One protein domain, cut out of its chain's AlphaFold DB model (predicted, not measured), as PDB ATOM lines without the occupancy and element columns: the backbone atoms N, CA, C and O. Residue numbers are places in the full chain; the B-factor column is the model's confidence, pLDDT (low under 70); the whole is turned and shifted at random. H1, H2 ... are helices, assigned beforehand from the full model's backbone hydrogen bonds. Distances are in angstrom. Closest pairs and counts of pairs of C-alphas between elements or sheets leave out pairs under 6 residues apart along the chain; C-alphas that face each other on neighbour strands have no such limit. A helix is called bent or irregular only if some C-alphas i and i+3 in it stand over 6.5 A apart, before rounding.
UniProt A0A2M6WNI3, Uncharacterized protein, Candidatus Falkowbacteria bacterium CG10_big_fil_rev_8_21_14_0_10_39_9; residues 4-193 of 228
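What this domain is: This is residues 4 to 193 of the 228 residues of an uncharacterized protein of Candidatus Falkowbacteria bacterium CG10_big_fil_rev_8_21_14_0_10_39_9 (UniProt A0A2M6WNI3). Five helices, H1, H2, H4, H3 and H5, follow one another across a winding slab, with H4 nearest the middle and H3 crossing it. At one end of H5 the short H6 turns across, H7 folds back along H5, and H8 returns toward H1 and H4, both H7 and H8 only loosely held. The printed part has 190 residues with eight named helices, H1 to H8 in chain order, and no named strand; its class is all helix, with packing part aligned and part crossed. It is compact, with a radius of gyration of the C-alphas of 17.5 A and spans of 53 by 43 by 28 A.

How they stand to each other: H1, residues 4 to 26, forms a helical hairpin with H2a, residues 30 to 37; the closest C-alphas, of Ala 19 and Val 37, are 5.6 A apart, at a shallow tilt of 29 degrees, opposite ways. H2a and H2b, residues 40 to 48, are arms of H2, assigned as one helix by its hydrogen bonds but bent, with C-alphas 37 and 40 6.9 A apart. H3, residues 53 to 77, is the hub, touching three helices; it too was assigned as one helix but is bent, with C-alphas 66 and 69 6.6 A apart, into H3a, residues 53 to 66, and H3b, residues 69 to 77. H4, residues 96 to 117, touches H2b, closest C-alphas Ser 42 and Trp 108 at 4.3 A, and H3a, closest Ala 64 and Phe 103 at 4.8 A. H5, residues 127 to 149, touches H3b, closest C-alphas Pro 70 and Ser 140 at 5.8 A. H6, residues 151 to 156, touches H3b, closest C-alphas Leu 77 and Ala 155 at 5.3 A. H7, residues 158 to 175, is close to but not clearly touching H5, closest C-alphas Phe 139 and Thr 165 at 7.1 A. H8, residues 178 to 193, is near H1 and H4. Every O i to N i+4 pair is within hydrogen-bond range in H1, H2a, H2b, H3a, H3b, H4 and H6, against 18 of 19 in H5, 13 of 14 in H7 and 8 of 12 in H8.

Where its parts are: H1 starts at C-alpha 4 (24.663, -22.736, 9.698) and is 32.3 A long. H2a is 10.5 A, H2b 12.7 A, H3a 19.9 A, H3b 12.2 A, H4 30.8 A, H5 33.4 A, H6 8.9 A and H7 25.2 A. H8, 21.9 A, ends at C-alpha 193 (21.227, -46.621, 21.506); it is irregular, with C-alphas 183 and 186 7.9 A apart.

The domain as a whole: The two farthest C-alphas, of Ile 4 and Tyr 149, are 53.4 A apart. The printed part has no cut. The link from H3 to H4 is long, 18 residues. pLDDT is under 70 at residues 173 to 174 and 176 to 193.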
ATOM      1  N   ILE A   4      23.730 -21.852  10.418       92.38
ATOM      2  CA  ILE A   4      24.663 -22.736   9.698       92.38
ATOM      3  C   ILE A   4      25.013 -23.988  10.518       92.38
ATOM      4  O   ILE A   4      25.088 -25.087   9.971       92.38
ATOM      5  N   GLN A   5      25.220 -23.846  11.831       89.94
ATOM      6  CA  GLN A   5      25.530 -24.980  12.705       89.94
ATOM      7  C   GLN A   5      24.324 -25.912  12.837       89.94
ATOM      8  O   GLN A   5      24.493 -27.122  12.771       89.94
ATOM      9  N   ASN A   6      23.109 -25.374  12.961       88.12
ATOM     10  CA  ASN A   6      21.903 -26.204  13.020       88.12
ATOM     11  C   ASN A   6      21.739 -27.034  11.741       88.12
ATOM     12  O   ASN A   6      21.496 -28.234  11.814       88.12
ATOM     13  N   HIS A   7      21.940 -26.419  10.574       93.38
ATOM     14  CA  HIS A   7      21.848 -27.126   9.299       93.38
ATOM     15  C   HIS A   7      22.897 -28.243   9.177       93.38
ATOM     16  O   HIS A   7      22.569 -29.375   8.832       93.38
ATOM     17  N   ARG A   8      24.153 -27.961   9.550       93.75
ATOM     18  CA  ARG A   8      25.234 -28.962   9.592       93.75
ATOM     19  C   ARG A   8      24.939 -30.115  10.549       93.75
ATOM     20  O   ARG A   8      25.242 -31.258  10.225       93.75
ATOM     21  N   LEU A   9      24.346 -29.818  11.704       91.50
ATOM     22  CA  LEU A   9      23.936 -30.825  12.679       91.50
ATOM     23  C   LEU A   9      22.860 -31.752  12.101       91.50
ATOM     24  O   LEU A   9      22.978 -32.966  12.231       91.50
ATOM     25  N   ILE A  10      21.849 -31.189  11.429       91.19
ATOM     26  CA  ILE A  10      20.789 -31.966  10.770       91.19
ATOM     27  C   ILE A  10      21.382 -32.861   9.678       91.19
ATOM     28  O   ILE A  10      21.089 -34.052   9.651       91.19
ATOM     29  N   ILE A  11      22.264 -32.321   8.826       94.38
ATOM     30  CA  ILE A  11      22.942 -33.098   7.776       94.38
ATOM     31  C   ILE A  11      23.736 -34.261   8.377       94.38
ATOM     32  O   ILE A  11      23.636 -35.380   7.885       94.38
ATOM     33  N   LEU A  12      24.503 -34.025   9.445       92.69
ATOM     34  CA  LEU A  12      25.254 -35.090  10.111       92.69
ATOM     35  C   LEU A  12      24.348 -36.138  10.748       92.69
ATOM     36  O   LEU A  12      24.648 -37.323  10.660       92.69
ATOM     37  N   GLY A  13      23.249 -35.717  11.373       88.44
ATOM     38  CA  GLY A  13      22.259 -36.635  11.930       88.44
ATOM     39  C   GLY A  13      21.663 -37.534  10.848       88.44
ATOM     40  O   GLY A  13      21.666 -38.752  10.995       88.44
ATOM     41  N   LEU A  14      21.231 -36.943   9.730       93.69
ATOM     42  CA  LEU A  14      20.723 -37.682   8.571       93.69
ATOM     43  C   LEU A  14      21.782 -38.619   7.983       93.69
ATOM     44  O   LEU A  14      21.475 -39.772   7.692       93.69
ATOM     45  N   TYR A  15      23.026 -38.158   7.859       95.12
ATOM     46  CA  TYR A  15      24.136 -38.984   7.391       95.12
ATOM     47  C   TYR A  15      24.340 -40.214   8.281       95.12
ATOM     48  O   TYR A  15      24.417 -41.322   7.765       95.12
ATOM     49  N   ILE A  16      24.390 -40.038   9.608       92.00
ATOM     50  CA  ILE A  16      24.573 -41.151  10.552       92.00
ATOM     51  C   ILE A  16      23.412 -42.141  10.437       92.00
ATOM     52  O   ILE A  16      23.648 -43.344  10.397       92.00
ATOM     53  N   LEU A  17      22.169 -41.661  10.329       91.94
ATOM     54  CA  LEU A  17      21.010 -42.536  10.138       91.94
ATOM     55  C   LEU A  17      21.121 -43.356   8.845       91.94
ATOM     56  O   LEU A  17      20.936 -44.570   8.876       91.94
ATOM     57  N   LEU A  18      21.480 -42.721   7.726       95.56
ATOM     58  CA  LEU A  18      21.682 -43.412   6.448       95.56
ATOM     59  C   LEU A  18      22.850 -44.402   6.505       95.56
ATOM     60  O   LEU A  18      22.731 -45.513   5.998       95.56
ATOM     61  N   ALA A  19      23.952 -44.028   7.153       93.88
ATOM     62  CA  ALA A  19      25.112 -44.885   7.365       93.88
ATOM     63  C   ALA A  19      24.748 -46.137   8.176       93.88
ATOM     64  O   ALA A  19      25.142 -47.235   7.799       93.88
ATOM     65  N   LEU A  20      23.950 -45.994   9.240       92.44
ATOM     66  CA  LEU A  20      23.463 -47.122  10.038       92.44
ATOM     67  C   LEU A  20      22.522 -48.036   9.237       92.44
ATOM     68  O   LEU A  20      22.628 -49.256   9.338       92.44
ATOM     69  N   ILE A  21      21.632 -47.474   8.413       94.12
ATOM     70  CA  ILE A  21      20.754 -48.259   7.525       94.12
ATOM     71  C   ILE A  21      21.581 -49.020   6.479       94.12
ATOM     72  O   ILE A  21      21.330 -50.199   6.219       94.12
ATOM     73  N   ALA A  22      22.581 -48.368   5.885       94.69
ATOM     74  CA  ALA A  22      23.473 -48.989   4.911       94.69
ATOM     75  C   ALA A  22      24.311 -50.109   5.548       94.69
ATOM     76  O   ALA A  22      24.412 -51.195   4.983       94.69
ATOM     77  N   ASP A  23      24.849 -49.881   6.748       92.44
ATOM     78  CA  ASP A  23      25.591 -50.892   7.506       92.44
ATOM     79  C   ASP A  23      24.715 -52.113   7.822       92.44
ATOM     80  O   ASP A  23      25.120 -53.254   7.599       92.44
ATOM     81  N   TRP A  24      23.465 -51.881   8.237       91.94
ATOM     82  CA  TRP A  24      22.509 -52.946   8.539       91.94
ATOM     83  C   TRP A  24      22.100 -53.771   7.305       91.94
ATOM     84  O   TRP A  24      21.946 -54.991   7.398       91.94
ATOM     85  N   THR A  25      21.942 -53.124   6.147       94.88
ATOM     86  CA  THR A  25      21.495 -53.778   4.904       94.88
ATOM     87  C   THR A  25      22.630 -54.485   4.163       94.88
ATOM     88  O   THR A  25      22.464 -55.634   3.757       94.88
ATOM     89  N   ILE A  26      23.784 -53.833   4.009       95.88
ATOM     90  CA  ILE A  26      24.929 -54.350   3.241       95.88
ATOM     91  C   ILE A  26      25.767 -55.322   4.081       95.88
ATOM     92  O   ILE A  26      26.373 -56.236   3.525       95.88
ATOM     93  N   LYS A  27      25.787 -55.151   5.413       91.81
ATOM     94  CA  LYS A  27      26.638 -55.902   6.354       91.81
ATOM     95  C   LYS A  27      28.110 -55.904   5.918       91.81
ATOM     96  O   LYS A  27      28.685 -56.976   5.706       91.81
ATOM     97  N   PRO A  28      28.718 -54.721   5.722       91.12
ATOM     98  CA  PRO A  28      30.099 -54.646   5.286       91.12
ATOM     99  C   PRO A  28      31.043 -55.227   6.350       91.12
ATOM    100  O   PRO A  28      30.652 -55.539   7.478       91.12
ATOM    101  N   ASN A  29      32.317 -55.399   5.990       90.94
ATOM    102  CA  ASN A  29      33.307 -55.810   6.979       90.94
ATOM    103  C   ASN A  29      33.465 -54.733   8.070       90.94
ATOM    104  O   ASN A  29      33.186 -53.552   7.855       90.94
ATOM    105  N   TYR A  30      33.957 -55.149   9.237       87.50
ATOM    106  CA  TYR A  30      34.023 -54.295  10.420       87.50
ATOM    107  C   TYR A  30      34.759 -52.964  10.190       87.50
ATOM    108  O   TYR A  30      34.301 -51.917  10.644       87.50
ATOM    109  N   LEU A  31      35.869 -52.984   9.444       90.44
ATOM    110  CA  LEU A  31      36.627 -51.774   9.130       90.44
ATOM    111  C   LEU A  31      35.789 -50.780   8.316       90.44
ATOM    112  O   LEU A  31      35.754 -49.592   8.631       90.44
ATOM    113  N   ILE A  32      35.113 -51.265   7.273       92.88
ATOM    114  CA  ILE A  32      34.266 -50.437   6.415       92.88
ATOM    115  C   ILE A  32      33.109 -49.856   7.237       92.88
ATOM    116  O   ILE A  32      32.859 -48.653   7.137       92.88
ATOM    117  N   SER A  33      32.477 -50.652   8.108       92.12
ATOM    118  CA  SER A  33      31.450 -50.173   9.047       92.12
ATOM    119  C   SER A  33      31.959 -49.014   9.903       92.12
ATOM    120  O   SER A  33      31.323 -47.961   9.973       92.12
ATOM    121  N   ILE A  34      33.139 -49.164  10.520       91.44
ATOM    122  CA  ILE A  34      33.755 -48.116  11.348       91.44
ATOM    123  C   ILE A  34      34.000 -46.845  10.529       91.44
ATOM    124  O   ILE A  34      33.694 -45.740  10.985       91.44
ATOM    125  N   ILE A  35      34.561 -46.972   9.326       95.12
ATOM    126  CA  ILE A  35      34.901 -45.818   8.487       95.12
ATOM    127  C   ILE A  35      33.637 -45.073   8.050       95.12
ATOM    128  O   ILE A  35      33.610 -43.843   8.114       95.12
ATOM    129  N   ILE A  36      32.593 -45.792   7.640       94.88
ATOM    130  CA  ILE A  36      31.336 -45.184   7.194       94.88
ATOM    131  C   ILE A  36      30.620 -44.505   8.367       94.88
ATOM    132  O   ILE A  36      30.234 -43.344   8.267       94.88
ATOM    133  N   VAL A  37      30.484 -45.192   9.503       92.69
ATOM    134  CA  VAL A  37      29.690 -44.691  10.636       92.69
ATOM    135  C   VAL A  37      30.431 -43.626  11.449       92.69
ATOM    136  O   VAL A  37      29.804 -42.682  11.922       92.69
ATOM    137  N   LEU A  38      31.752 -43.746  11.625       92.94
ATOM    138  CA  LEU A  38      32.542 -42.856  12.491       92.94
ATOM    139  C   LEU A  38      33.598 -42.063  11.721       92.94
ATOM    140  O   LEU A  38      33.761 -40.865  11.956       92.94
ATOM    141  N   GLY A  39      34.297 -42.701  10.782       95.62
ATOM    142  CA  GLY A  39      35.387 -42.090  10.017       95.62
ATOM    143  C   GLY A  39      34.951 -40.831   9.270       95.62
ATOM    144  O   GLY A  39      35.412 -39.732   9.582       95.62
ATOM    145  N   ILE A  40      34.019 -40.971   8.331       96.12
ATOM    146  CA  ILE A  40      33.520 -39.864   7.502       96.12
ATOM    147  C   ILE A  40      32.953 -38.699   8.338       96.12
ATOM    148  O   ILE A  40      33.415 -37.568   8.150       96.12
ATOM    149  N   PRO A  41      32.020 -38.903   9.291       93.88
ATOM    150  CA  PRO A  41      31.468 -37.784  10.052       93.88
ATOM    151  C   PRO A  41      32.513 -37.133  10.963       93.88
ATOM    152  O   PRO A  41      32.468 -35.919  11.176       93.88
ATOM    153  N   SER A  42      33.484 -37.897  11.476       94.75
ATOM    154  CA  SER A  42      34.588 -37.329  12.257       94.75
ATOM    155  C   SER A  42      35.502 -36.448  11.406       94.75
ATOM    156  O   SER A  42      35.854 -35.351  11.842       94.75
ATOM    157  N   LEU A  43      35.810 -36.866  10.173       96.88
ATOM    158  CA  LEU A  43      36.619 -36.101   9.228       96.88
ATOM    159  C   LEU A  43      35.915 -34.798   8.830       96.88
ATOM    160  O   LEU A  43      36.525 -33.732   8.853       96.88
ATOM    161  N   ILE A  44      34.615 -34.865   8.524       96.12
ATOM    162  CA  ILE A  44      33.802 -33.688   8.190       96.12
ATOM    163  C   ILE A  44      33.811 -32.685   9.352       96.12
ATOM    164  O   ILE A  44      34.126 -31.509   9.147       96.12
ATOM    165  N   ASN A  45      33.540 -33.146  10.580       93.62
ATOM    166  CA  ASN A  45      33.595 -32.295  11.772       93.62
ATOM    167  C   ASN A  45      34.989 -31.691  11.977       93.62
ATOM    168  O   ASN A  45      35.118 -30.508  12.291       93.62
ATOM    169  N   PHE A  46      36.037 -32.484  11.767       96.62
ATOM    170  CA  PHE A  46      37.418 -32.044  11.913       96.62
ATOM    171  C   PHE A  46      37.805 -30.950  10.914       96.62
ATOM    172  O   PHE A  46      38.459 -29.971  11.283       96.62
ATOM    173  N   ILE A  47      37.356 -31.066   9.660       97.00
ATOM    174  CA  ILE A  47      37.573 -30.047   8.626       97.00
ATOM    175  C   ILE A  47      36.896 -28.725   9.015       97.00
ATOM    176  O   ILE A  47      37.423 -27.650   8.721       97.00
ATOM    177  N   TRP A  48      35.761 -28.765   9.715       95.69
ATOM    178  CA  TRP A  48      35.067 -27.550  10.154       95.69
ATOM    179  C   TRP A  48      35.721 -26.831  11.331       95.69
ATOM    180  O   TRP A  48      35.509 -25.624  11.482       95.69
ATOM    181  N   LEU A  49      36.516 -27.530  12.142       94.94
ATOM    182  CA  LEU A  49      37.355 -26.895  13.155       94.94
ATOM    183  C   LEU A  49      38.446 -26.078  12.466       94.94
ATOM    184  O   LEU A  49      38.959 -26.485  11.430       94.94
ATOM    185  N   LYS A  50      38.834 -24.940  13.028       95.00
ATOM    186  CA  LYS A  50      39.929 -24.092  12.531       95.00
ATOM    187  C   LYS A  50      41.039 -23.960  13.562       95.00
ATOM    188  O   LYS A  50      42.209 -24.030  13.206       95.00
ATOM    189  N   ASN A  51      40.680 -23.805  14.833       94.06
ATOM    190  CA  ASN A  51      41.632 -23.464  15.887       94.06
ATOM    191  C   ASN A  51      42.133 -24.682  16.674       94.06
ATOM    192  O   ASN A  51      43.275 -24.704  17.123       94.06
ATOM    193  N   SER A  52      41.286 -25.696  16.859       93.06
ATOM    194  CA  SER A  52      41.517 -26.783  17.826       93.06
ATOM    195  C   SER A  52      41.922 -28.133  17.210       93.06
ATOM    196  O   SER A  52      42.032 -29.129  17.928       93.06
ATOM    197  N   ARG A  53      42.208 -28.174  15.899       94.50
ATOM    198  CA  ARG A  53      42.512 -29.407  15.144       94.50
ATOM    199  C   ARG A  53      43.640 -30.237  15.762       94.50
ATOM    200  O   ARG A  53      43.435 -31.393  16.117       94.50
ATOM    201  N   GLY A  54      44.825 -29.645  15.922       93.56
ATOM    202  CA  GLY A  54      45.997 -30.368  16.426       93.56
ATOM    203  C   GLY A  54      45.788 -30.912  17.841       93.56
ATOM    204  O   GLY A  54      46.127 -32.058  18.118       93.56
ATOM    205  N   GLN A  55      45.148 -30.124  18.710       90.88
ATOM    206  CA  GLN A  55      44.854 -30.532  20.087       90.88
ATOM    207  C   GLN A  55      43.926 -31.747  20.127       90.88
ATOM    208  O   GLN A  55      44.203 -32.701  20.849       90.88
ATOM    209  N   ILE A  56      42.847 -31.730  19.337       92.69
ATOM    210  CA  ILE A  56      41.891 -32.839  19.294       92.69
ATOM    211  C   ILE A  56      42.530 -34.084  18.690       92.69
ATOM    212  O   ILE A  56      42.344 -35.169  19.237       92.69
ATOM    213  N   LEU A  57      43.311 -33.944  17.618       95.06
ATOM    214  CA  LEU A  57      43.979 -35.077  16.983       95.06
ATOM    215  C   LEU A  57      44.957 -35.764  17.942       95.06
ATOM    216  O   LEU A  57      44.827 -36.961  18.192       95.06
ATOM    217  N   ILE A  58      45.887 -34.997  18.523       92.69
ATOM    218  CA  ILE A  58      46.889 -35.516  19.464       92.69
ATOM    219  C   ILE A  58      46.197 -36.160  20.660       92.69
ATOM    220  O   ILE A  58      46.549 -37.265  21.062       92.69
ATOM    221  N   PHE A  59      45.185 -35.501  21.219       89.56
ATOM    222  CA  PHE A  59      44.504 -36.041  22.382       89.56
ATOM    223  C   PHE A  59      43.726 -37.319  22.081       89.56
ATOM    224  O   PHE A  59      43.772 -38.256  22.877       89.56
ATOM    225  N   SER A  60      43.006 -37.365  20.962       92.75
ATOM    226  CA  SER A  60      42.235 -38.551  20.585       92.75
ATOM    227  C   SER A  60      43.168 -39.729  20.349       92.75
ATOM    228  O   SER A  60      42.884 -40.831  20.805       92.75
ATOM    229  N   LEU A  61      44.319 -39.479  19.716       94.50
ATOM    230  CA  LEU A  61      45.354 -40.482  19.499       94.50
ATOM    231  C   LEU A  61      45.934 -40.995  20.822       94.50
ATOM    232  O   LEU A  61      45.939 -42.199  21.056       94.50
ATOM    233  N   LEU A  62      46.365 -40.096  21.712       91.44
ATOM    234  CA  LEU A  62      46.908 -40.474  23.021       91.44
ATOM    235  C   LEU A  62      45.880 -41.227  23.869       91.44
ATOM    236  O   LEU A  62      46.210 -42.230  24.494       91.44
ATOM    237  N   SER A  63      44.630 -40.770  23.864       88.38
ATOM    238  CA  SER A  63      43.550 -41.419  24.606       88.38
ATOM    239  C   SER A  63      43.246 -42.806  24.049       88.38
ATOM    240  O   SER A  63      43.098 -43.742  24.825       88.38
ATOM    241  N   ALA A  64      43.214 -42.969  22.725       91.56
ATOM    242  CA  ALA A  64      43.009 -44.268  22.097       91.56
ATOM    243  C   ALA A  64      44.141 -45.244  22.426       91.56
ATOM    244  O   ALA A  64      43.873 -46.365  22.841       91.56
ATOM    245  N   LEU A  65      45.398 -44.805  22.326       90.88
ATOM    246  CA  LEU A  65      46.555 -45.633  22.672       90.88
ATOM    247  C   LEU A  65      46.579 -46.021  24.153       90.88
ATOM    248  O   LEU A  65      47.034 -47.107  24.495       90.88
ATOM    249  N   LEU A  66      46.080 -45.154  25.030       89.44
ATOM    250  CA  LEU A  66      46.071 -45.412  26.464       89.44
ATOM    251  C   LEU A  66      44.896 -46.291  26.915       89.44
ATOM    252  O   LEU A  66      45.035 -47.069  27.861       89.44
ATOM    253  N   PHE A  67      43.744 -46.150  26.255       85.81
ATOM    254  CA  PHE A  67      42.467 -46.710  26.694       85.81
ATOM    255  C   PHE A  67      42.019 -47.933  25.893       85.81
ATOM    256  O   PHE A  67      41.451 -48.855  26.471       85.81
ATOM    257  N   ALA A  68      42.286 -47.976  24.584       89.69
ATOM    258  CA  ALA A  68      41.870 -49.105  23.754       89.69
ATOM    259  C   ALA A  68      42.549 -50.412  24.186       89.69
ATOM    260  O   ALA A  68      41.838 -51.397  24.381       89.69
ATOM    261  N   PRO A  69      43.873 -50.439  24.442       90.50
ATOM    262  CA  PRO A  69      44.531 -51.669  24.857       90.50
ATOM    263  C   PRO A  69      44.005 -52.316  26.150       90.50
ATOM    264  O   PRO A  69      43.686 -53.505  26.099       90.50
ATOM    265  N   PRO A  70      43.861 -51.609  27.296       89.25
ATOM    266  CA  PRO A  70      43.346 -52.237  28.511       89.25
ATOM    267  C   PRO A  70      41.900 -52.720  28.349       89.25
ATOM    268  O   PRO A  70      41.555 -53.769  28.888       89.25
ATOM    269  N   ILE A  71      41.061 -52.002  27.594       86.88
ATOM    270  CA  ILE A  71      39.675 -52.422  27.345       86.88
ATOM    271  C   ILE A  71      39.602 -53.659  26.466       86.88
ATOM    272  O   ILE A  71      38.865 -54.586  26.795       86.88
ATOM    273  N   GLU A  72      40.346 -53.686  25.368       88.38
ATOM    274  CA  GLU A  72      40.344 -54.835  24.465       88.38
ATOM    275  C   GLU A  72      40.855 -56.083  25.189       88.38
ATOM    276  O   GLU A  72      40.278 -57.165  25.095       88.38
ATOM    277  N   LEU A  73      41.904 -55.923  25.994       87.88
ATOM    278  CA  LEU A  73      42.457 -56.991  26.812       87.88
ATOM    279  C   LEU A  73      41.444 -57.512  27.847       87.88
ATOM    280  O   LEU A  73      41.286 -58.724  27.997       87.88
ATOM    281  N   LEU A  74      40.722 -56.608  28.513       87.56
ATOM    282  CA  LEU A  74      39.610 -56.933  29.410       87.56
ATOM    283  C   LEU A  74      38.511 -57.724  28.688       87.56
ATOM    284  O   LEU A  74      38.058 -58.757  29.183       87.56
ATOM    285  N   ALA A  75      38.090 -57.247  27.518       85.44
ATOM    286  CA  ALA A  75      36.990 -57.826  26.757       85.44
ATOM    287  C   ALA A  75      37.325 -59.226  26.220       85.44
ATOM    288  O   ALA A  75      36.484 -60.127  26.290       85.44
ATOM    289  N   ARG A  76      38.569 -59.429  25.763       85.56
ATOM    290  CA  ARG A  76      39.081 -60.734  25.325       85.56
ATOM    291  C   ARG A  76      39.183 -61.727  26.466       85.56
ATOM    292  O   ARG A  76      38.739 -62.858  26.320       85.56
ATOM    293  N   LEU A  77      39.722 -61.317  27.615       87.50
ATOM    294  CA  LEU A  77      39.817 -62.204  28.777       87.50
ATOM    295  C   LEU A  77      38.450 -62.649  29.295       87.50
ATOM    296  O   LEU A  77      38.318 -63.765  29.790       87.50
ATOM    297  N   ALA A  78      37.440 -61.796  29.162       85.81
ATOM    298  CA  ALA A  78      36.072 -62.128  29.528       85.81
ATOM    299  C   ALA A  78      35.306 -62.888  28.423       85.81
ATOM    300  O   ALA A  78      34.159 -63.268  28.647       85.81
ATOM    301  N   ASN A  79      35.902 -63.108  27.240       84.38
ATOM    302  CA  ASN A  79      35.234 -63.656  26.048       84.38
ATOM    303  C   ASN A  79      33.925 -62.926  25.684       84.38
ATOM    304  O   ASN A  79      33.009 -63.512  25.110       84.38
ATOM    305  N   ILE A  80      33.819 -61.639  26.027       79.00
ATOM    306  CA  ILE A  80      32.613 -60.837  25.770       79.00
ATOM    307  C   ILE A  80      32.620 -60.319  24.330       79.00
ATOM    308  O   ILE A  80      31.569 -60.050  23.747       79.00
ATOM    309  N   TRP A  81      33.811 -60.175  23.751       70.06
ATOM    310  CA  TRP A  81      33.991 -59.524  22.469       70.06
ATOM    311  C   TRP A  81      35.198 -60.122  21.743       70.06
ATOM    312  O   TRP A  81      36.340 -59.888  22.131       70.06
ATOM    313  N   ASP A  82      34.949 -60.890  20.683       71.19
ATOM    314  CA  ASP A  82      35.984 -61.298  19.731       71.19
ATOM    315  C   ASP A  82      35.520 -60.930  18.321       71.19
ATOM    316  O   ASP A  82      34.527 -61.455  17.809       71.19
ATOM    317  N   VAL A  83      36.200 -59.957  17.715       70.19
ATOM    318  CA  VAL A  83      35.945 -59.553  16.331       70.19
ATOM    319  C   VAL A  83      36.954 -60.251  15.441       70.19
ATOM    320  O   VAL A  83      38.158 -60.230  15.702       70.19
ATOM    321  N   SER A  84      36.465 -60.832  14.348       75.50
ATOM    322  CA  SER A  84      37.331 -61.273  13.263       75.50
ATOM    323  C   SER A  84      38.066 -60.059  12.695       75.50
ATOM    324  O   SER A  84      37.451 -59.199  12.060       75.50
ATOM    325  N   SER A  85      39.365 -59.997  12.950       80.38
ATOM    326  CA  SER A  85      40.267 -58.955  12.469       80.38
ATOM    327  C   SER A  85      41.106 -59.492  11.314       80.38
ATOM    328  O   SER A  85      41.488 -60.665  11.308       80.38
ATOM    329  N   ILE A  86      41.347 -58.630  10.330       85.12
ATOM    330  CA  ILE A  86      42.184 -58.909   9.156       85.12
ATOM    331  C   ILE A  86      43.557 -58.243   9.331       85.12
ATOM    332  O   ILE A  86      44.536 -58.671   8.723       85.12
ATOM    333  N   PHE A  87      43.653 -57.197  10.157       86.56
ATOM    334  CA  PHE A  87      44.908 -56.486  10.370       86.56
ATOM    335  C   PHE A  87      45.832 -57.181  11.376       86.56
ATOM    336  O   PHE A  87      45.467 -58.075  12.141       86.56
ATOM    337  N   ILE A  88      47.082 -56.719  11.363       88.38
ATOM    338  CA  ILE A  88      48.118 -57.119  12.308       88.38
ATOM    339  C   ILE A  88      47.648 -56.792  13.726       88.38
ATOM    340  O   ILE A  88      47.059 -55.739  13.978       88.38
ATOM    341  N   ARG A  89      47.967 -57.685  14.661       89.31
ATOM    342  CA  ARG A  89      47.738 -57.482  16.087       89.31
ATOM    343  C   ARG A  89      49.031 -57.008  16.746       89.31
ATOM    344  O   ARG A  89      49.920 -57.839  16.947       89.31
ATOM    345  N   PRO A  90      49.191 -55.715  17.083       80.81
ATOM    346  CA  PRO A  90      50.260 -55.285  17.971       80.81
ATOM    347  C   PRO A  90      50.347 -56.183  19.209       80.81
ATOM    348  O   PRO A  90      49.339 -56.467  19.863       80.81
ATOM    349  N   LEU A  91      51.559 -56.666  19.499       78.50
ATOM    350  CA  LEU A  91      51.842 -57.603  20.594       78.50
ATOM    351  C   LEU A  91      51.084 -58.945  20.499       78.50
ATOM    352  O   LEU A  91      51.022 -59.681  21.476       78.50
ATOM    353  N   GLY A  92      50.486 -59.266  19.346       81.19
ATOM    354  CA  GLY A  92      49.663 -60.460  19.136       81.19
ATOM    355  C   GLY A  92      48.289 -60.423  19.818       81.19
ATOM    356  O   GLY A  92      47.522 -61.373  19.682       81.19
ATOM    357  N   LEU A  93      47.959 -59.343  20.535       81.75
ATOM    358  CA  LEU A  93      46.793 -59.295  21.422       81.75
ATOM    359  C   LEU A  93      45.631 -58.507  20.822       81.75
ATOM    360  O   LEU A  93      44.507 -59.001  20.796       81.75
ATOM    361  N   ILE A  94      45.902 -57.292  20.349       87.38
ATOM    362  CA  ILE A  94      44.871 -56.290  20.062       87.38
ATOM    363  C   ILE A  94      44.827 -56.029  18.559       87.38
ATOM    364  O   ILE A  94      45.852 -55.635  18.011       87.38
ATOM    365  N   PRO A  95      43.689 -56.220  17.882       90.25
ATOM    366  CA  PRO A  95      43.498 -55.794  16.499       90.25
ATOM    367  C   PRO A  95      43.741 -54.296  16.298       90.25
ATOM    368  O   PRO A  95      43.287 -53.464  17.088       90.25
ATOM    369  N   LEU A  96      44.414 -53.924  15.208       91.38
ATOM    370  CA  LEU A  96      44.638 -52.512  14.885       91.38
ATOM    371  C   LEU A  96      43.320 -51.784  14.570       91.38
ATOM    372  O   LEU A  96      43.182 -50.599  14.874       91.38
ATOM    373  N   GLU A  97      42.329 -52.492  14.026       91.25
ATOM    374  CA  GLU A  97      40.996 -51.959  13.733       91.25
ATOM    375  C   GLU A  97      40.259 -51.522  14.999       91.25
ATOM    376  O   GLU A  97      39.537 -50.530  14.957       91.25
ATOM    377  N   ASP A  98      40.460 -52.209  16.127       90.81
ATOM    378  CA  ASP A  98      39.824 -51.845  17.398       90.81
ATOM    379  C   ASP A  98      40.473 -50.600  18.015       90.81
ATOM    380  O   ASP A  98      39.775 -49.720  18.524       90.81
ATOM    381  N   ILE A  99      41.796 -50.447  17.875       92.25
ATOM    382  CA  ILE A  99      42.488 -49.197  18.237       92.25
ATOM    383  C   ILE A  99      41.986 -48.049  17.355       92.25
ATOM    384  O   ILE A  99      41.697 -46.960  17.862       92.25
ATOM    385  N   LEU A 100      41.834 -48.284  16.047       93.50
ATOM    386  CA  LEU A 100      41.285 -47.303  15.112       93.50
ATOM    387  C   LEU A 100      39.833 -46.946  15.456       93.50
ATOM    388  O   LEU A 100      39.473 -45.770  15.428       93.50
ATOM    389  N   ALA A 101      39.006 -47.927  15.817       91.44
ATOM    390  CA  ALA A 101      37.626 -47.711  16.235       91.44
ATOM    391  C   ALA A 101      37.554 -46.856  17.502       91.44
ATOM    392  O   ALA A 101      36.797 -45.885  17.550       91.44
ATOM    393  N   ALA A 102      38.374 -47.167  18.508       91.19
ATOM    394  CA  ALA A 102      38.469 -46.380  19.734       91.19
ATOM    395  C   ALA A 102      38.938 -44.944  19.453       91.19
ATOM    396  O   ALA A 102      38.354 -43.991  19.975       91.19
ATOM    397  N   PHE A 103      39.940 -44.782  18.582       94.88
ATOM    398  CA  PHE A 103      40.400 -43.478  18.113       94.88
ATOM    399  C   PHE A 103      39.280 -42.690  17.443       94.88
ATOM    400  O   PHE A 103      38.998 -41.577  17.876       94.88
ATOM    401  N   LEU A 104      38.619 -43.252  16.431       94.38
ATOM    402  CA  LEU A 104      37.569 -42.564  15.682       94.38
ATOM    403  C   LEU A 104      36.362 -42.228  16.556       94.38
ATOM    404  O   LEU A 104      35.785 -41.157  16.392       94.38
ATOM    405  N   ASN A 105      36.012 -43.090  17.510       89.38
ATOM    406  CA  ASN A 105      34.924 -42.832  18.446       89.38
ATOM    407  C   ASN A 105      35.235 -41.614  19.336       89.38
ATOM    408  O   ASN A 105      34.467 -40.652  19.372       89.38
ATOM    409  N   LEU A 106      36.412 -41.588  19.972       89.62
ATOM    410  CA  LEU A 106      36.847 -40.439  20.774       89.62
ATOM    411  C   LEU A 106      37.000 -39.174  19.922       89.62
ATOM    412  O   LEU A 106      36.504 -38.107  20.289       89.62
ATOM    413  N   PHE A 107      37.650 -39.301  18.769       94.31
ATOM    414  CA  PHE A 107      37.908 -38.207  17.841       94.31
ATOM    415  C   PHE A 107      36.615 -37.566  17.345       94.31
ATOM    416  O   PHE A 107      36.483 -36.342  17.368       94.31
ATOM    417  N   TRP A 108      35.623 -38.375  16.971       93.19
ATOM    418  CA  TRP A 108      34.309 -37.896  16.560       93.19
ATOM    419  C   TRP A 108      33.616 -37.102  17.672       93.19
ATOM    420  O   TRP A 108      33.204 -35.964  17.428       93.19
ATOM    421  N   VAL A 109      33.535 -37.652  18.892       88.44
ATOM    422  CA  VAL A 109      32.884 -36.989  20.040       88.44
ATOM    423  C   VAL A 109      33.545 -35.649  20.349       88.44
ATOM    424  O   VAL A 109      32.859 -34.654  20.581       88.44
ATOM    425  N   LEU A 110      34.875 -35.599  20.327       90.25
ATOM    426  CA  LEU A 110      35.625 -34.383  20.633       90.25
ATOM    427  C   LEU A 110      35.483 -33.329  19.544       90.25
ATOM    428  O   LEU A 110      35.265 -32.161  19.863       90.25
ATOM    429  N   CYS A 111      35.558 -33.728  18.274       92.75
ATOM    430  CA  CYS A 111      35.315 -32.825  17.156       92.75
ATOM    431  C   CYS A 111      33.893 -32.257  17.211       92.75
ATOM    432  O   CYS A 111      33.711 -31.044  17.101       92.75
ATOM    433  N   PHE A 112      32.898 -33.116  17.450       90.81
ATOM    434  CA  PHE A 112      31.500 -32.719  17.596       90.81
ATOM    435  C   PHE A 112      31.323 -31.718  18.739       90.81
ATOM    436  O   PHE A 112      30.811 -30.617  18.532       90.81
ATOM    437  N   TYR A 113      31.791 -32.075  19.937       87.69
ATOM    438  CA  TYR A 113      31.683 -31.228  21.118       87.69
ATOM    439  C   TYR A 113      32.361 -29.877  20.878       87.69
ATOM    440  O   TYR A 113      31.768 -28.821  21.106       87.69
ATOM    441  N   LYS A 114      33.588 -29.885  20.348       88.94
ATOM    442  CA  LYS A 114      34.339 -28.646  20.169       88.94
ATOM    443  C   LYS A 114      33.707 -27.725  19.133       88.94
ATOM    444  O   LYS A 114      33.685 -26.513  19.335       88.94
ATOM    445  N   TYR A 115      33.171 -28.286  18.054       91.25
ATOM    446  CA  TYR A 115      32.557 -27.508  16.986       91.25
ATOM    447  C   TYR A 115      31.160 -26.983  17.361       91.25
ATOM    448  O   TYR A 115      30.886 -25.791  17.205       91.25
ATOM    449  N   PHE A 116      30.275 -27.850  17.860       86.19
ATOM    450  CA  PHE A 116      28.868 -27.512  18.100       86.19
ATOM    451  C   PHE A 116      28.602 -26.902  19.478       86.19
ATOM    452  O   PHE A 116      27.714 -26.056  19.597       86.19
ATOM    453  N   ILE A 117      29.353 -27.309  20.506       84.69
ATOM    454  CA  ILE A 117      29.113 -26.890  21.895       84.69
ATOM    455  C   ILE A 117      30.036 -25.735  22.290       84.69
ATOM    456  O   ILE A 117      29.551 -24.696  22.735       84.69
ATOM    457  N   ASP A 118      31.345 -25.884  22.075       84.88
ATOM    458  CA  ASP A 118      32.352 -24.877  22.457       84.88
ATOM    459  C   ASP A 118      32.577 -23.789  21.385       84.88
ATOM    460  O   ASP A 118      33.283 -22.811  21.637       84.88
ATOM    461  N   GLY A 119      32.037 -23.962  20.173       87.50
ATOM    462  CA  GLY A 119      32.179 -22.996  19.077       87.50
ATOM    463  C   GLY A 119      33.615 -22.805  18.570       87.50
ATOM    464  O   GLY A 119      33.956 -21.717  18.116       87.50
ATOM    465  N   ASP A 120      34.464 -23.834  18.666       89.81
ATOM    466  CA  ASP A 120      35.877 -23.823  18.241       89.81
ATOM    467  C   ASP A 120      36.713 -22.676  18.851       89.81
ATOM    468  O   ASP A 120      37.579 -22.069  18.213       89.81
ATOM    469  N   SER A 121      36.458 -22.370  20.126       85.88
ATOM    470  CA  SER A 121      37.215 -21.366  20.876       85.88
ATOM    471  C   SER A 121      38.722 -21.687  20.906       85.88
ATOM    472  O   SER A 121      39.090 -22.835  21.173       85.88
ATOM    473  N   LYS A 122      39.586 -20.667  20.791       85.62
ATOM    474  CA  LYS A 122      41.055 -20.778  20.972       85.62
ATOM    475  C   LYS A 122      41.502 -21.060  22.415       85.62
ATOM    476  O   LYS A 122      42.697 -21.147  22.678       85.62
ATOM    477  N   VAL A 123      40.564 -21.154  23.358       81.00
ATOM    478  CA  VAL A 123      40.873 -21.343  24.778       81.00
ATOM    479  C   VAL A 123      41.653 -22.641  24.958       81.00
ATOM    480  O   VAL A 123      41.241 -23.697  24.471       81.00
ATOM    481  N   ALA A 124      42.781 -22.540  25.663       75.62
ATOM    482  CA  ALA A 124      43.616 -23.680  25.995       75.62
ATOM    483  C   ALA A 124      42.799 -24.766  26.707       75.62
ATOM    484  O   ALA A 124      41.868 -24.485  27.466       75.62
ATOM    485  N   THR A 125      43.165 -26.021  26.462       71.12
ATOM    486  CA  THR A 125      42.516 -27.183  27.058       71.12
ATOM    487  C   THR A 125      42.399 -27.023  28.576       71.12
ATOM    488  O   THR A 125      43.383 -26.746  29.266       71.12
ATOM    489  N   SER A 126      41.179 -27.161  29.104       73.25
ATOM    490  CA  SER A 126      40.910 -26.873  30.515       73.25
ATOM    491  C   SER A 126      41.757 -27.749  31.449       73.25
ATOM    492  O   SER A 126      42.009 -28.917  31.158       73.25
ATOM    493  N   LYS A 127      42.146 -27.228  32.624       76.62
ATOM    494  CA  LYS A 127      42.875 -28.011  33.647       76.62
ATOM    495  C   LYS A 127      42.155 -29.323  34.000       76.62
ATOM    496  O   LYS A 127      42.819 -30.322  34.245       76.62
ATOM    497  N   LYS A 128      40.813 -29.334  33.945       73.38
ATOM    498  CA  LYS A 128      39.945 -30.508  34.173       73.38
ATOM    499  C   LYS A 128      40.324 -31.698  33.290       73.38
ATOM    500  O   LYS A 128      40.259 -32.843  33.714       73.38
ATOM    501  N   PHE A 129      40.789 -31.419  32.084       70.19
ATOM    502  CA  PHE A 129      41.184 -32.434  31.125       70.19
ATOM    503  C   PHE A 129      42.449 -33.197  31.517       70.19
ATOM    504  O   PHE A 129      42.557 -34.389  31.257       70.19
ATOM    505  N   LYS A 130      43.390 -32.533  32.198       78.62
ATOM    506  CA  LYS A 130      44.584 -33.204  32.724       78.62
ATOM    507  C   LYS A 130      44.202 -34.284  33.736       78.62
ATOM    508  O   LYS A 130      44.806 -35.348  33.732       78.62
ATOM    509  N   TYR A 131      43.163 -34.040  34.540       81.25
ATOM    510  CA  TYR A 131      42.637 -35.042  35.468       81.25
ATOM    511  C   TYR A 131      42.008 -36.230  34.740       81.25
ATOM    512  O   TYR A 131      42.171 -37.352  35.197       81.25
ATOM    513  N   LEU A 132      41.351 -36.009  33.596       78.25
ATOM    514  CA  LEU A 132      40.822 -37.102  32.776       78.25
ATOM    515  C   LEU A 132      41.948 -37.990  32.230       78.25
ATOM    516  O   LEU A 132      41.874 -39.208  32.342       78.25
ATOM    517  N   ILE A 133      43.020 -37.387  31.704       80.25
ATOM    518  CA  ILE A 133      44.204 -38.134  31.243       80.25
ATOM    519  C   ILE A 133      44.848 -38.897  32.400       80.25
ATOM    520  O   ILE A 133      45.148 -40.076  32.261       80.25
ATOM    521  N   ALA A 134      45.047 -38.239  33.546       84.38
ATOM    522  CA  ALA A 134      45.636 -38.868  34.725       84.38
ATOM    523  C   ALA A 134      44.797 -40.058  35.207       84.38
ATOM    524  O   ALA A 134      45.334 -41.116  35.516       84.38
ATOM    525  N   LEU A 135      43.476 -39.912  35.207       83.38
ATOM    526  CA  LEU A 135      42.553 -40.986  35.527       83.38
ATOM    527  C   LEU A 135      42.657 -42.147  34.527       83.38
ATOM    528  O   LEU A 135      42.695 -43.299  34.948       83.38
ATOM    529  N   TYR A 136      42.745 -41.867  33.223       83.56
ATOM    530  CA  TYR A 136      42.959 -42.906  32.211       83.56
ATOM    531  C   TYR A 136      44.310 -43.605  32.377       83.56
ATOM    532  O   TYR A 136      44.384 -44.817  32.192       83.56
ATOM    533  N   LEU A 137      45.358 -42.879  32.777       87.88
ATOM    534  CA  LEU A 137      46.671 -43.459  33.073       87.88
ATOM    535  C   LEU A 137      46.591 -44.406  34.270       87.88
ATOM    536  O   LEU A 137      47.082 -45.528  34.188       87.88
ATOM    537  N   ILE A 138      45.930 -43.979  35.349       87.75
ATOM    538  CA  ILE A 138      45.711 -44.812  36.539       87.75
ATOM    539  C   ILE A 138      44.908 -46.057  36.166       87.75
ATOM    540  O   ILE A 138      45.309 -47.165  36.510       87.75
ATOM    541  N   PHE A 139      43.809 -45.898  35.425       84.81
ATOM    542  CA  PHE A 139      42.984 -47.018  34.976       84.81
ATOM    543  C   PHE A 139      43.786 -48.022  34.143       84.81
ATOM    544  O   PHE A 139      43.781 -49.213  34.444       84.81
ATOM    545  N   SER A 140      44.513 -47.537  33.136       88.25
ATOM    546  CA  SER A 140      45.366 -48.365  32.283       88.25
ATOM    547  C   SER A 140      46.414 -49.108  33.120       88.25
ATOM    548  O   SER A 140      46.539 -50.327  33.020       88.25
ATOM    549  N   GLY A 141      47.084 -48.406  34.041       90.50
ATOM    550  CA  GLY A 141      48.054 -48.991  34.967       90.50
ATOM    551  C   GLY A 141      47.463 -50.086  35.855       90.50
ATOM    552  O   GLY A 141      48.072 -51.145  35.995       90.50
ATOM    553  N   VAL A 142      46.262 -49.881  36.408       88.50
ATOM    554  CA  VAL A 142      45.557 -50.892  37.216       88.50
ATOM    555  C   VAL A 142      45.229 -52.123  36.376       88.50
ATOM    556  O   VAL A 142      45.545 -53.235  36.794       88.50
ATOM    557  N   VAL A 143      44.645 -51.948  35.188       89.25
ATOM    558  CA  VAL A 143      44.269 -53.074  34.318       89.25
ATOM    559  C   VAL A 143      45.493 -53.874  33.889       89.25
ATOM    560  O   VAL A 143      45.480 -55.098  33.995       89.25
ATOM    561  N   TYR A 144      46.569 -53.208  33.467       90.50
ATOM    562  CA  TYR A 144      47.806 -53.896  33.107       90.50
ATOM    563  C   TYR A 144      48.440 -54.609  34.301       90.50
ATOM    564  O   TYR A 144      48.844 -55.762  34.172       90.50
ATOM    565  N   SER A 145      48.477 -53.975  35.474       91.50
ATOM    566  CA  SER A 145      49.014 -54.607  36.686       91.50
ATOM    567  C   SER A 145      48.225 -55.866  37.044       91.50
ATOM    568  O   SER A 145      48.811 -56.922  37.268       91.50
ATOM    569  N   LEU A 146      46.892 -55.787  37.021       90.00
ATOM    570  CA  LEU A 146      46.014 -56.931  37.259       90.00
ATOM    571  C   LEU A 146      46.170 -58.015  36.187       90.00
ATOM    572  O   LEU A 146      46.150 -59.195  36.520       90.00
ATOM    573  N   PHE A 147      46.372 -57.640  34.922       89.69
ATOM    574  CA  PHE A 147      46.609 -58.591  33.838       89.69
ATOM    575  C   PHE A 147      47.866 -59.436  34.059       89.69
ATOM    576  O   PHE A 147      47.831 -60.652  33.862       89.69
ATOM    577  N   PHE A 148      48.971 -58.802  34.459       90.81
ATOM    578  CA  PHE A 148      50.222 -59.508  34.731       90.81
ATOM    579  C   PHE A 148      50.211 -60.237  36.082       90.81
ATOM    580  O   PHE A 148      50.907 -61.236  36.222       90.81
ATOM    581  N   TYR A 149      49.401 -59.786  37.046       94.31
ATOM    582  CA  TYR A 149      49.268 -60.418  38.360       94.31
ATOM    583  C   TYR A 149      48.328 -61.634  38.353       94.31
ATOM    584  O   TYR A 149      48.726 -62.733  38.730       94.31
ATOM    585  N   ASN A 150      47.072 -61.456  37.929       93.31
ATOM    586  CA  ASN A 150      46.066 -62.515  37.872       93.31
ATOM    587  C   ASN A 150      44.987 -62.207  36.817       93.31
ATOM    588  O   ASN A 150      44.018 -61.482  37.061       93.31
ATOM    589  N   ARG A 151      45.117 -62.845  35.649       91.56
ATOM    590  CA  ARG A 151      44.183 -62.693  34.519       91.56
ATOM    591  C   ARG A 151      42.743 -63.087  34.861       91.56
ATOM    592  O   ARG A 151      41.808 -62.487  34.339       91.56
ATOM    593  N   GLN A 152      42.555 -64.074  35.735       91.31
ATOM    594  CA  GLN A 152      41.231 -64.589  36.087       91.31
ATOM    595  C   GLN A 152      40.453 -63.601  36.962       91.31
ATOM    596  O   GLN A 152      39.241 -63.443  36.799       91.31
ATOM    597  N   LEU A 153      41.151 -62.878  37.843       89.06
ATOM    598  CA  LEU A 153      40.549 -61.813  38.647       89.06
ATOM    599  C   LEU A 153      40.032 -60.674  37.765       89.06
ATOM    600  O   LEU A 153      38.952 -60.136  38.009       89.06
ATOM    601  N   LEU A 154      40.777 -60.351  36.707       86.94
ATOM    602  CA  LEU A 154      40.380 -59.353  35.724       86.94
ATOM    603  C   LEU A 154      39.132 -59.796  34.930       86.94
ATOM    604  O   LEU A 154      38.192 -59.019  34.779       86.94
ATOM    605  N   ALA A 155      39.101 -61.052  34.472       86.88
ATOM    606  CA  ALA A 155      37.991 -61.603  33.690       86.88
ATOM    607  C   ALA A 155      36.677 -61.688  34.491       86.88
ATOM    608  O   ALA A 155      35.625 -61.270  34.014       86.88
ATOM    609  N   THR A 156      36.742 -62.190  35.729       87.31
ATOM    610  CA  THR A 156      35.560 -62.401  36.592       87.31
ATOM    611  C   THR A 156      34.903 -61.101  37.051       87.31
ATOM    612  O   THR A 156      33.703 -61.079  37.311       87.31
ATOM    613  N   ASN A 157      35.661 -60.003  37.101       87.81
ATOM    614  CA  ASN A 157      35.182 -58.706  37.579       87.81
ATOM    615  C   ASN A 157      35.010 -57.669  36.462       87.81
ATOM    616  O   ASN A 157      34.906 -56.481  36.758       87.81
ATOM    617  N   TYR A 158      34.960 -58.088  35.193       82.25
ATOM    618  CA  TYR A 158      34.877 -57.184  34.041       82.25
ATOM    619  C   TYR A 158      33.795 -56.102  34.196       82.25
ATOM    620  O   TYR A 158      34.089 -54.914  34.067       82.25
ATOM    621  N   ILE A 159      32.559 -56.500  34.523       81.50
ATOM    622  CA  ILE A 159      31.419 -55.575  34.653       81.50
ATOM    623  C   ILE A 159      31.659 -54.595  35.804       81.50
ATOM    624  O   ILE A 159      31.466 -53.393  35.641       81.50
ATOM    625  N   THR A 160      32.121 -55.094  36.950       85.88
ATOM    626  CA  THR A 160      32.417 -54.277  38.131       85.88
ATOM    627  C   THR A 160      33.501 -53.250  37.828       85.88
ATOM    628  O   THR A 160      33.331 -52.069  38.127       85.88
ATOM    629  N   ILE A 161      34.590 -53.675  37.180       81.31
ATOM    630  CA  ILE A 161      35.689 -52.795  36.776       81.31
ATOM    631  C   ILE A 161      35.165 -51.741  35.799       81.31
ATOM    632  O   ILE A 161      35.390 -50.562  36.039       81.31
ATOM    633  N   ALA A 162      34.418 -52.133  34.761       76.88
ATOM    634  CA  ALA A 162      33.846 -51.210  33.778       76.88
ATOM    635  C   ALA A 162      32.893 -50.185  34.413       76.88
ATOM    636  O   ALA A 162      32.947 -48.999  34.089       76.88
ATOM    637  N   ILE A 163      32.045 -50.612  35.354       78.00
ATOM    638  CA  ILE A 163      31.148 -49.722  36.099       78.00
ATOM    639  C   ILE A 163      31.960 -48.718  36.916       78.00
ATOM    640  O   ILE A 163      31.737 -47.517  36.802       78.00
ATOM    641  N   ILE A 164      32.923 -49.186  37.708       80.88
ATOM    642  CA  ILE A 164      33.758 -48.318  38.546       80.88
ATOM    643  C   ILE A 164      34.503 -47.300  37.678       80.88
ATOM    644  O   ILE A 164      34.578 -46.123  38.027       80.88
ATOM    645  N   THR A 165      35.020 -47.725  36.530       70.38
ATOM    646  CA  THR A 165      35.929 -46.915  35.713       70.38
ATOM    647  C   THR A 165      35.212 -46.004  34.729       70.38
ATOM    648  O   THR A 165      35.787 -44.997  34.330       70.38
ATOM    649  N   LEU A 166      33.956 -46.281  34.376       71.25
ATOM    650  CA  LEU A 166      33.142 -45.392  33.543       71.25
ATOM    651  C   LEU A 166      32.199 -44.522  34.377       71.25
ATOM    652  O   LEU A 166      32.124 -43.309  34.162       71.25
ATOM    653  N   ILE A 167      31.493 -45.110  35.346       75.56
ATOM    654  CA  ILE A 167      30.440 -44.411  36.093       75.56
ATOM    655  C   ILE A 167      31.038 -43.427  37.095       75.56
ATOM    656  O   ILE A 167      30.601 -42.278  37.122       75.56
ATOM    657  N   ILE A 168      32.044 -43.814  37.888       76.81
ATOM    658  CA  ILE A 168      32.599 -42.909  38.911       76.81
ATOM    659  C   ILE A 168      33.217 -41.663  38.259       76.81
ATOM    660  O   ILE A 168      32.856 -40.549  38.655       76.81
ATOM    661  N   PRO A 169      34.066 -41.786  37.221       70.56
ATOM    662  CA  PRO A 169      34.563 -40.621  36.496       70.56
ATOM    663  C   PRO A 169      33.466 -39.799  35.844       70.56
ATOM    664  O   PRO A 169      33.499 -38.573  35.936       70.56
ATOM    665  N   GLY A 170      32.481 -40.461  35.231       71.19
ATOM    666  CA  GLY A 170      31.322 -39.797  34.650       71.19
ATOM    667  C   GLY A 170      30.625 -38.917  35.684       71.19
ATOM    668  O   GLY A 170      30.497 -37.708  35.483       71.19
ATOM    669  N   ILE A 171      30.262 -39.482  36.836       78.00
ATOM    670  CA  ILE A 171      29.623 -38.746  37.931       78.00
ATOM    671  C   ILE A 171      30.501 -37.577  38.385       78.00
ATOM    672  O   ILE A 171      30.004 -36.460  38.488       78.00
ATOM    673  N   LEU A 172      31.800 -37.785  38.619       75.38
ATOM    674  CA  LEU A 172      32.700 -36.720  39.082       75.38
ATOM    675  C   LEU A 172      32.815 -35.561  38.080       75.38
ATOM    676  O   LEU A 172      32.826 -34.394  38.480       75.38
ATOM    677  N   ILE A 173      32.867 -35.864  36.782       69.12
ATOM    678  CA  ILE A 173      32.950 -34.861  35.713       69.12
ATOM    679  C   ILE A 173      31.628 -34.095  35.587       69.12
ATOM    680  O   ILE A 173      31.639 -32.865  35.469       69.12
ATOM    681  N   PHE A 174      30.492 -34.799  35.639       68.62
ATOM    682  CA  PHE A 174      29.170 -34.207  35.414       68.62
ATOM    683  C   PHE A 174      28.570 -33.533  36.649       68.62
ATOM    684  O   PHE A 174      27.835 -32.556  36.489       68.62
ATOM    685  N   ARG A 175      28.934 -33.948  37.870       78.12
ATOM    686  CA  ARG A 175      28.444 -33.338  39.123       78.12
ATOM    687  C   ARG A 175      28.676 -31.831  39.152       78.12
ATOM    688  O   ARG A 175      27.817 -31.073  39.585       78.12
ATOM    689  N   ASN A 176      29.823 -31.389  38.647       67.12
ATOM    690  CA  ASN A 176      30.224 -29.986  38.704       67.12
ATOM    691  C   ASN A 176      29.675 -29.137  37.544       67.12
ATOM    692  O   ASN A 176      29.928 -27.937  37.510       67.12
ATOM    693  N   ASN A 177      28.968 -29.731  36.578       67.56
ATOM    694  CA  ASN A 177      28.447 -29.035  35.401       67.56
ATOM    695  C   ASN A 177      27.114 -29.651  34.939       67.56
ATOM    696  O   ASN A 177      26.981 -30.072  33.790       67.56
ATOM    697  N   LEU A 178      26.098 -29.658  35.808       68.75
ATOM    698  CA  LEU A 178      24.766 -30.201  35.486       68.75
ATOM    699  C   LEU A 178      24.153 -29.595  34.203       68.75
ATOM    700  O   LEU A 178      23.427 -30.261  33.470       68.75
ATOM    701  N   LYS A 179      24.500 -28.339  33.885       67.00
ATOM    702  CA  LYS A 179      24.080 -27.661  32.648       67.00
ATOM    703  C   LYS A 179      24.651 -28.306  31.373       67.00
ATOM    704  O   LYS A 179      24.014 -28.220  30.328       67.00
ATOM    705  N   LEU A 180      25.822 -28.952  31.440       61.50
ATOM    706  CA  LEU A 180      26.371 -29.732  30.321       61.50
ATOM    707  C   LEU A 180      25.584 -31.025  30.111       61.50
ATOM    708  O   LEU A 180      25.391 -31.418  28.967       61.50
ATOM    709  N   PHE A 181      25.100 -31.644  31.190       59.41
ATOM    710  CA  PHE A 181      24.255 -32.838  31.130       59.41
ATOM    711  C   PHE A 181      22.985 -32.513  30.324       59.41
ATOM    712  O   PHE A 181      22.804 -33.005  29.214       59.41
ATOM    713  N   GLN A 182      22.210 -31.516  30.761       63.97
ATOM    714  CA  GLN A 182      20.950 -31.120  30.111       63.97
ATOM    715  C   GLN A 182      21.080 -30.741  28.623       63.97
ATOM    716  O   GLN A 182      20.135 -30.927  27.860       63.97
ATOM    717  N   LYS A 183      22.236 -30.222  28.190       59.91
ATOM    718  CA  LYS A 183      22.427 -29.702  26.825       59.91
ATOM    719  C   LYS A 183      23.003 -30.721  25.834       59.91
ATOM    720  O   LYS A 183      22.921 -30.489  24.633       59.91
ATOM    721  N   ASN A 184      23.588 -31.824  26.310       57.44
ATOM    722  CA  ASN A 184      24.432 -32.708  25.493       57.44
ATOM    723  C   ASN A 184      23.863 -34.132  25.305       57.44
ATOM    724  O   ASN A 184      24.522 -34.993  24.725       57.44
ATOM    725  N   HIS A 185      22.643 -34.395  25.782       56.50
ATOM    726  CA  HIS A 185      22.075 -35.747  25.823       56.50
ATOM    727  C   HIS A 185      21.564 -36.301  24.499       56.50
ATOM    728  O   HIS A 185      21.744 -37.487  24.235       56.50
ATOM    729  N   TYR A 186      20.957 -35.471  23.655       54.41
ATOM    730  CA  TYR A 186      20.302 -35.956  22.439       54.41
ATOM    731  C   TYR A 186      21.232 -36.713  21.475       54.41
ATOM    732  O   TYR A 186      20.893 -37.835  21.110       54.41
ATOM    733  N   PRO A 187      22.415 -36.195  21.092       54.38
ATOM    734  CA  PRO A 187      23.275 -36.912  20.153       54.38
ATOM    735  C   PRO A 187      23.950 -38.140  20.780       54.38
ATOM    736  O   PRO A 187      24.168 -39.131  20.091       54.38
ATOM    737  N   HIS A 188      24.259 -38.105  22.081       55.84
ATOM    738  CA  HIS A 188      24.936 -39.212  22.761       55.84
ATOM    739  C   HIS A 188      24.004 -40.401  23.006       55.84
ATOM    740  O   HIS A 188      24.383 -41.529  22.710       55.84
ATOM    741  N   TYR A 189      22.772 -40.163  23.475       56.06
ATOM    742  CA  TYR A 189      21.803 -41.247  23.637       56.06
ATOM    743  C   TYR A 189      21.435 -41.873  22.302       56.06
ATOM    744  O   TYR A 189      21.396 -43.092  22.231       56.06
ATOM    745  N   LEU A 190      21.251 -41.068  21.252       53.78
ATOM    746  CA  LEU A 190      20.878 -41.565  19.927       53.78
ATOM    747  C   LEU A 190      21.991 -42.421  19.296       53.78
ATOM    748  O   LEU A 190      21.703 -43.434  18.658       53.78
ATOM    749  N   LEU A 191      23.264 -42.076  19.535       54.97
ATOM    750  CA  LEU A 191      24.398 -42.867  19.053       54.97
ATOM    751  C   LEU A 191      24.662 -44.115  19.908       54.97
ATOM    752  O   LEU A 191      24.903 -45.190  19.360       54.97
ATOM    753  N   CYS A 192      24.582 -44.002  21.239       54.12
ATOM    754  CA  CYS A 192      24.731 -45.144  22.142       54.12
ATOM    755  C   CYS A 192      23.598 -46.158  21.954       54.12
ATOM    756  O   CYS A 192      23.878 -47.350  21.892       54.12
ATOM    757  N   SER A 193      22.345 -45.718  21.794       52.38
ATOM    758  CA  SER A 193      21.227 -46.621  21.506       52.38
ATOM    759  C   SER A 193      21.363 -47.264  20.127       52.38
ATOM    760  O   SER A 193      21.122 -48.460  19.997       52.38
TER     761      SER A 193